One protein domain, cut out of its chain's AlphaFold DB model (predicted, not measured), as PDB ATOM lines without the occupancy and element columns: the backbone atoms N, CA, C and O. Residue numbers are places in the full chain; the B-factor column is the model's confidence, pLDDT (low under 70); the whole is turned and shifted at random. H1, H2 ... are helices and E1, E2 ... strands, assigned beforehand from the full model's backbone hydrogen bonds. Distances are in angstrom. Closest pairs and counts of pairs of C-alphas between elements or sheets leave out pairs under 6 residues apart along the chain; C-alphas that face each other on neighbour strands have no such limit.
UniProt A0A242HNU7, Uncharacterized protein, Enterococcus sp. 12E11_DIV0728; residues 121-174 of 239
ATOM      1  N   VAL A 121     -34.051   1.986 -27.150       87.88
ATOM      2  CA  VAL A 121     -35.467   1.616 -27.062       87.88
ATOM      3  C   VAL A 121     -35.756   0.589 -28.152       87.88
ATOM      4  O   VAL A 121     -35.521   0.846 -29.335       87.88
ATOM      5  N   LEU A 122     -36.229  -0.582 -27.747       87.19
ATOM      6  CA  LEU A 122     -36.640  -1.670 -28.621       87.19
ATOM      7  C   LEU A 122     -38.157  -1.772 -28.607       87.19
ATOM      8  O   LEU A 122     -38.786  -1.593 -27.568       87.19
ATOM      9  N   THR A 123     -38.735  -2.087 -29.758       86.81
ATOM     10  CA  THR A 123     -40.168  -2.353 -29.869       86.81
ATOM     11  C   THR A 123     -40.382  -3.857 -29.808       86.81
ATOM     12  O   THR A 123     -39.797  -4.590 -30.608       86.81
ATOM     13  N   THR A 124     -41.191  -4.321 -28.862       84.81
ATOM     14  CA  THR A 124     -41.580  -5.727 -28.776       84.81
ATOM     15  C   THR A 124     -42.513  -6.096 -29.935       84.81
ATOM     16  O   THR A 124     -43.142  -5.212 -30.530       84.81
ATOM     17  N   PRO A 125     -42.625  -7.384 -30.294       75.75
ATOM     18  CA  PRO A 125     -43.622  -7.871 -31.250       75.75
ATOM     19  C   PRO A 125     -45.064  -7.381 -31.008       75.75
ATOM     20  O   PRO A 125     -45.822  -7.240 -31.971       75.75
ATOM     21  N   TRP A 126     -45.452  -7.075 -29.767       78.50
ATOM     22  CA  TRP A 126     -46.761  -6.487 -29.426       78.50
ATOM     23  C   TRP A 126     -46.826  -4.954 -29.450       78.50
ATOM     24  O   TRP A 126     -47.881  -4.369 -29.200       78.50
ATOM     25  N   GLY A 127     -45.726  -4.290 -29.802       81.62
ATOM     26  CA  GLY A 127     -45.650  -2.837 -29.933       81.62
ATOM     27  C   GLY A 127     -45.280  -2.102 -28.644       81.62
ATOM     28  O   GLY A 127     -45.334  -0.869 -28.623       81.62
ATOM     29  N   GLU A 128     -44.897  -2.814 -27.582       86.88
ATOM     30  CA  GLU A 128     -44.403  -2.190 -26.354       86.88
ATOM     31  C   GLU A 128     -42.982  -1.661 -26.572       86.88
ATOM     32  O   GLU A 128     -42.158  -2.297 -27.222       86.88
ATOM     33  N   GLN A 129     -42.683  -0.475 -26.046       88.69
ATOM     34  CA  GLN A 129     -41.338   0.094 -26.098       88.69
ATOM     35  C   GLN A 129     -40.599  -0.232 -24.803       88.69
ATOM     36  O   GLN A 129     -40.995   0.231 -23.735       88.69
ATOM     37  N   VAL A 130     -39.512  -0.991 -24.906       87.12
ATOM     38  CA  VAL A 130     -38.681  -1.413 -23.774       87.12
ATOM     39  C   VAL A 130     -37.263  -0.875 -23.919       87.12
ATOM     40  O   VAL A 130     -36.688  -0.877 -25.007       87.12
ATOM     41  N   THR A 131     -36.685  -0.396 -22.820       89.94
ATOM     42  CA  THR A 131     -35.336   0.184 -22.816       89.94
ATOM     43  C   THR A 131     -34.318  -0.843 -22.350       89.94
ATOM     44  O   THR A 131     -34.503  -1.490 -21.322       89.94
ATOM     45  N   VAL A 132     -33.206  -0.953 -23.073       91.19
ATOM     46  CA  VAL A 132     -32.090  -1.822 -22.693       91.19
ATOM     47  C   VAL A 132     -31.308  -1.194 -21.537       91.19
ATOM     48  O   VAL A 132     -30.731  -0.117 -21.675       91.19
ATOM     49  N   LEU A 133     -31.263  -1.886 -20.402       88.50
ATOM     50  CA  LEU A 133     -30.541  -1.491 -19.192       88.50
ATOM     51  C   LEU A 133     -29.062  -1.887 -19.250       88.50
ATOM     52  O   LEU A 133     -28.196  -1.105 -18.867       88.50
ATOM     53  N   ARG A 134     -28.766  -3.100 -19.730       88.75
ATOM     54  CA  ARG A 134     -27.405  -3.625 -19.924       88.75
ATOM     55  C   ARG A 134     -27.402  -4.793 -20.908       88.75
ATOM     56  O   ARG A 134     -28.455  -5.342 -21.217       88.75
ATOM     57  N   VAL A 135     -26.222  -5.183 -21.376       87.50
ATOM     58  CA  VAL A 135     -26.029  -6.358 -22.237       87.50
ATOM     59  C   VAL A 135     -25.237  -7.402 -21.456       87.50
ATOM     60  O   VAL A 135     -24.204  -7.080 -20.866       87.50
ATOM     61  N   LEU A 136     -25.749  -8.628 -21.393       87.12
ATOM     62  CA  LEU A 136     -25.093  -9.754 -20.734       87.12
ATOM     63  C   LEU A 136     -23.917 -10.283 -21.586       87.12
ATOM     64  O   LEU A 136     -23.874 -10.049 -22.794       87.12
ATOM     65  N   PRO A 137     -22.963 -11.042 -21.002       82.62
ATOM     66  CA  PRO A 137     -21.829 -11.607 -21.748       82.62
ATOM     67  C   PRO A 137     -22.232 -12.546 -22.897       82.62
ATOM     68  O   PRO A 137     -21.458 -12.760 -23.825       82.62
ATOM     69  N   ASN A 138     -23.436 -13.117 -22.832       83.06
ATOM     70  CA  ASN A 138     -24.034 -13.957 -23.872       83.06
ATOM     71  C   ASN A 138     -24.697 -13.146 -25.009       83.06
ATOM     72  O   ASN A 138     -25.194 -13.743 -25.960       83.06
ATOM     73  N   GLY A 139     -24.694 -11.809 -24.929       84.00
ATOM     74  CA  GLY A 139     -25.303 -10.906 -25.908       84.00
ATOM     75  C   GLY A 139     -26.783 -10.592 -25.664       84.00
ATOM     76  O   GLY A 139     -27.366  -9.825 -26.431       84.00
ATOM     77  N   GLU A 140     -27.396 -11.143 -24.614       89.50
ATOM     78  CA  GLU A 140     -28.795 -10.865 -24.278       89.50
ATOM     79  C   GLU A 140     -28.959  -9.456 -23.706       89.50
ATOM     80  O   GLU A 140     -28.124  -8.952 -22.945       89.50
ATOM     81  N   ARG A 141     -30.049  -8.794 -24.095       92.12
ATOM     82  CA  ARG A 141     -30.316  -7.401 -23.730       92.12
ATOM     83  C   ARG A 141     -31.254  -7.369 -22.540       92.12
ATOM     84  O   ARG A 141     -32.440  -7.635 -22.675       92.12
ATOM     85  N   VAL A 142     -30.736  -7.000 -21.376       92.12
ATOM     86  CA  VAL A 142     -31.530  -6.857 -20.153       92.12
ATOM     87  C   VAL A 142     -32.447  -5.652 -20.283       92.12
ATOM     88  O   VAL A 142     -31.973  -4.545 -20.529       92.12
ATOM     89  N   ILE A 143     -33.742  -5.855 -20.068       91.88
ATOM     90  CA  ILE A 143     -34.766  -4.800 -20.104       91.88
ATOM     91  C   ILE A 143     -35.410  -4.561 -18.735       91.88
ATOM     92  O   ILE A 143     -35.992  -3.502 -18.507       91.88
ATOM     93  N   LYS A 144     -35.287  -5.514 -17.799       90.69
ATOM     94  CA  LYS A 144     -35.790  -5.371 -16.427       90.69
ATOM     95  C   LYS A 144     -34.985  -6.230 -15.452       90.69
ATOM     96  O   LYS A 144     -34.706  -7.383 -15.739       90.69
ATOM     97  N   GLU A 145     -34.677  -5.707 -14.271       88.94
ATOM     98  CA  GLU A 145     -34.001  -6.453 -13.194       88.94
ATOM     99  C   GLU A 145     -34.992  -6.783 -12.077       88.94
ATOM    100  O   GLU A 145     -34.925  -6.275 -10.960       88.94
ATOM    101  N   SER A 146     -36.007  -7.565 -12.427       83.44
ATOM    102  CA  SER A 146     -36.990  -8.058 -11.470       83.44
ATOM    103  C   SER A 146     -37.602  -9.350 -11.998       83.44
ATOM    104  O   SER A 146     -37.840  -9.409 -13.212       83.44
ATOM    105  N   PRO A 147     -38.006 -10.280 -11.117       83.62
ATOM    106  CA  PRO A 147     -38.765 -11.456 -11.517       83.62
ATOM    107  C   PRO A 147     -39.973 -11.067 -12.376       83.62
ATOM    108  O   PRO A 147     -40.731 -10.145 -12.046       83.62
ATOM    109  N   SER A 148     -40.135 -11.762 -13.494       86.75
ATOM    110  CA  SER A 148     -41.210 -11.548 -14.457       86.75
ATOM    111  C   SER A 148     -41.825 -12.897 -14.815       86.75
ATOM    112  O   SER A 148     -41.098 -13.879 -14.877       86.75
ATOM    113  N   PRO A 149     -43.133 -12.993 -15.108       85.62
ATOM    114  CA  PRO A 149     -43.681 -14.213 -15.708       85.62
ATOM    115  C   PRO A 149     -43.034 -14.551 -17.060       85.62
ATOM    116  O   PRO A 149     -43.131 -15.689 -17.504       85.62
ATOM    117  N   SER A 150     -42.395 -13.567 -17.702       88.56
ATOM    118  CA  SER A 150     -41.666 -13.746 -18.957       88.56
ATOM    119  C   SER A 150     -40.180 -14.084 -18.774       88.56
ATOM    120  O   SER A 150     -39.488 -14.225 -19.772       88.56
ATOM    121  N   ASP A 151     -39.688 -14.166 -17.534       91.06
ATOM    122  CA  ASP A 151     -38.335 -14.637 -17.204       91.06
ATOM    123  C   ASP A 151     -38.342 -16.173 -17.294       91.06
ATOM    124  O   ASP A 151     -38.947 -16.865 -16.469       91.06
ATOM    125  N   LEU A 152     -37.759 -16.707 -18.369       89.50
ATOM    126  CA  LEU A 152     -37.868 -18.128 -18.711       89.50
ATOM    127  C   LEU A 152     -36.845 -18.966 -17.947       89.50
ATOM    128  O   LEU A 152     -37.083 -20.147 -17.672       89.50
ATOM    129  N   ASN A 153     -35.698 -18.375 -17.628       90.88
ATOM    130  CA  ASN A 153     -34.602 -19.058 -16.955       90.88
ATOM    131  C   ASN A 153     -34.630 -18.859 -15.418       90.88
ATOM    132  O   ASN A 153     -33.909 -19.564 -14.710       90.88
ATOM    133  N   ASN A 154     -35.526 -18.004 -14.909       88.75
ATOM    134  CA  ASN A 154     -35.687 -17.623 -13.503       88.75
ATOM    135  C   ASN A 154     -34.397 -17.086 -12.865       88.75
ATOM    136  O   ASN A 154     -34.134 -17.330 -11.682       88.75
ATOM    137  N   ASP A 155     -33.578 -16.369 -13.635       89.44
ATOM    138  CA  ASP A 155     -32.363 -15.724 -13.136       89.44
ATOM    139  C   ASP A 155     -32.641 -14.366 -12.455       89.44
ATOM    140  O   ASP A 155     -31.736 -13.755 -11.876       89.44
ATOM    141  N   GLY A 156     -33.908 -13.929 -12.445       88.44
ATOM    142  CA  GLY A 156     -34.363 -12.687 -11.826       88.44
ATOM    143  C   GLY A 156     -34.151 -11.455 -12.704       88.44
ATOM    144  O   GLY A 156     -34.388 -10.331 -12.243       88.44
ATOM    145  N   VAL A 157     -33.716 -11.646 -13.948       91.31
ATOM    146  CA  VAL A 157     -33.431 -10.608 -14.929       91.31
ATOM    147  C   VAL A 157     -34.224 -10.908 -16.194       91.31
ATOM    148  O   VAL A 157     -34.017 -11.903 -16.862       91.31
ATOM    149  N   LEU A 158     -35.117 -10.001 -16.583       92.62
ATOM    150  CA  LEU A 158     -35.829 -10.134 -17.846       92.62
ATOM    151  C   LEU A 158     -34.980  -9.577 -18.984       92.62
ATOM    152  O   LEU A 158     -34.673  -8.374 -19.024       92.62
ATOM    153  N   THR A 159     -34.678 -10.436 -19.947       93.00
ATOM    154  CA  THR A 159     -34.052 -10.051 -21.210       93.00
ATOM    155  C   THR A 159     -35.087  -9.812 -22.313       93.00
ATOM    156  O   THR A 159     -36.223 -10.292 -22.269       93.00
ATOM    157  N   PHE A 160     -34.708  -9.033 -23.326       91.06
ATOM    158  CA  PHE A 160     -35.522  -8.800 -24.515       91.06
ATOM    159  C   PHE A 160     -35.773 -10.107 -25.270       91.06
ATOM    160  O   PHE A 160     -36.860 -10.319 -25.799       91.06
ATOM    161  N   GLU A 161     -34.772 -10.982 -25.319       92.88
ATOM    162  CA  GLU A 161     -34.852 -12.289 -25.962       92.88
ATOM    163  C   GLU A 161     -35.912 -13.180 -25.306       92.88
ATOM    164  O   GLU A 161     -36.706 -13.804 -26.010       92.88
ATOM    165  N   GLU A 162     -35.966 -13.214 -23.977       92.12
ATOM    166  CA  GLU A 162     -36.983 -13.973 -23.247       92.12
ATOM    167  C   GLU A 162     -38.378 -13.394 -23.440       92.12
ATOM    168  O   GLU A 162     -39.310 -14.135 -23.759       92.12
ATOM    169  N   LEU A 163     -38.515 -12.068 -23.338       90.88
ATOM    170  CA  LEU A 163     -39.790 -11.405 -23.594       90.88
ATOM    171  C   LEU A 163     -40.283 -11.694 -25.021       90.88
ATOM    172  O   LEU A 163     -41.433 -12.081 -25.210       90.88
ATOM    173  N   SER A 164     -39.397 -11.600 -26.014       89.62
ATOM    174  CA  SER A 164     -39.728 -11.885 -27.411       89.62
ATOM    175  C   SER A 164     -40.147 -13.341 -27.634       89.62
ATOM    176  O   SER A 164     -41.035 -13.584 -28.448       89.62
ATOM    177  N   ARG A 165     -39.538 -14.311 -26.937       89.69
ATOM    178  CA  ARG A 165     -39.925 -15.731 -27.036       89.69
ATOM    179  C   ARG A 165     -41.311 -15.980 -26.464       89.69
ATOM    180  O   ARG A 165     -42.116 -16.656 -27.095       89.69
ATOM    181  N   VAL A 166     -41.606 -15.402 -25.302       89.25
ATOM    182  CA  VAL A 166     -42.928 -15.515 -24.670       89.25
ATOM    183  C   VAL A 166     -44.008 -14.917 -25.571       89.25
ATOM    184  O   VAL A 166     -45.072 -15.511 -25.747       89.25
ATOM    185  N   GLU A 167     -43.723 -13.773 -26.193       86.69
ATOM    186  CA  GLU A 167     -44.638 -13.148 -27.151       86.69
ATOM    187  C   GLU A 167     -44.824 -13.995 -28.422       86.69
ATOM    188  O   GLU A 167     -45.946 -14.129 -28.919       86.69
ATOM    189  N   GLU A 168     -43.759 -14.613 -28.939       85.81
ATOM    190  CA  GLU A 168     -43.824 -15.514 -30.096       85.81
ATOM    191  C   GLU A 168     -44.639 -16.783 -29.797       85.81
ATOM    192  O   GLU A 168     -45.495 -17.177 -30.595       85.81
ATOM    193  N   GLU A 169     -44.437 -17.401 -28.631       85.75
ATOM    194  CA  GLU A 169     -45.212 -18.559 -28.170       85.75
ATOM    195  C   GLU A 169     -46.700 -18.227 -28.009       85.75
ATOM    196  O   GLU A 169     -47.565 -18.989 -28.454       85.75
ATOM    197  N   ALA A 170     -47.009 -17.072 -27.421       83.25
ATOM    198  CA  ALA A 170     -48.379 -16.598 -27.274       83.25
ATOM    199  C   ALA A 170     -49.045 -16.344 -28.637       83.25
ATOM    200  O   ALA A 170     -50.208 -16.704 -28.838       83.25
ATOM    201  N   ASN A 171     -48.302 -15.806 -29.608       79.81
ATOM    202  CA  ASN A 171     -48.810 -15.604 -30.960       79.81
ATOM    203  C   ASN A 171     -49.097 -16.943 -31.668       79.81
ATOM    204  O   ASN A 171     -50.140 -17.098 -32.299       79.81
ATOM    205  N   GLN A 172     -48.237 -17.958 -31.506       76.31
ATOM    206  CA  GLN A 172     -48.467 -19.293 -32.081       76.31
ATOM    207  C   GLN A 172     -49.711 -19.995 -31.513       76.31
ATOM    208  O   GLN A 172     -50.417 -20.689 -32.249       76.31
ATOM    209  N   GLN A 173     -50.028 -19.796 -30.232       67.19
ATOM    210  CA  GLN A 173     -51.249 -20.343 -29.628       67.19
ATOM    211  C   GLN A 173     -52.524 -19.700 -30.195       67.19
ATOM    212  O   GLN A 173     -53.569 -20.348 -30.256       67.19
ATOM    213  N   GLN A 174     -52.442 -18.456 -30.670       60.47
ATOM    214  CA  GLN A 174     -53.583 -17.728 -31.223       60.47
ATOM    215  C   GLN A 174     -53.971 -18.181 -32.645       60.47
ATOM    216  O   GLN A 174     -55.097 -17.937 -33.079       60.47
TER     217      GLN A 174
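Overview. This is residues 121 to 174 of the 239 residues of an uncharacterized protein of Enterococcus sp. 12E11_DIV0728 (UniProt A0A242HNU7). One helix, H1, runs along the longest axis of a small body made largely of loops, with a two-stranded hairpin of E1 and E2 on one side of its first part and the loop of residues 145 to 159 on the other. The short strand E3 lies by the first residues of H1, with short strand-like pairings to residues 134 to 135 and 158 to 159. The printed part has 54 residues, with three named strands and then one named helix in the order E1, E2, E3, H1; E1 and E2 form an antiparallel sheet. The class is mixed, helices and strands, with 25 residues, under half, in named elements. The whole is compact, with a radius of gyration of the C-alphas of 10.8 A, and its C-alphas span 33 by 24 by 19 A.

Along the chain. E1 is residues 121 to 123, beginning at C-alpha 121 at (-35.467, 1.616, -27.062). E2 is residues 129 to 131. E3, the longest strand, is residues 141 to 144 and measures 9.3 A from first to last C-alpha. H1 is residues 160 to 174 and measures 21.2 A, from C-alpha 160 at (-35.522, -8.800, -24.515) to C-alpha 174 at (-53.583, -17.728, -31.223).

Arrangement. E1 and E2 are a hairpin, antiparallel with 145 degrees between their directions. The C-alphas of Val 121 and Thr 131 face each other at 4.5 A. N 122 and O 130 are within hydrogen-bond range at 2.8 A, and so are N 130 and O 122 at 2.8 A. The closest C-alphas of E2 and E3 are those of Thr 131 and Ile 143, 5.7 A apart. E1 and E3 are apart. E3 pairs with no named strand, but residues 141 to 142 pair antiparallel with residues 134 to 135, and residues 142 to 144 with residues 158 to 159. The closest C-alphas of E3 and H1 are those of Arg 141 and Phe 160, 5.4 A apart. H1 is only just apart from E1, with the closest C-alphas at 8.3 A, and only just apart from E2, at 8.1 A. In H1, every O i to N i+4 pair is within hydrogen-bond range.

Size, cuts and confidence. The two C-alphas farthest apart are those of Pro 137 and Gln 174, 33.7 A. The printed part has no cut. The link from E1 to E2 is tight, that from E2 to E3 is short, and that from E3 to H1 is long, with 15 residues, 145 to 159. The mean pLDDT of the printed part is 86.6, and residues 173 to 174 are under 70.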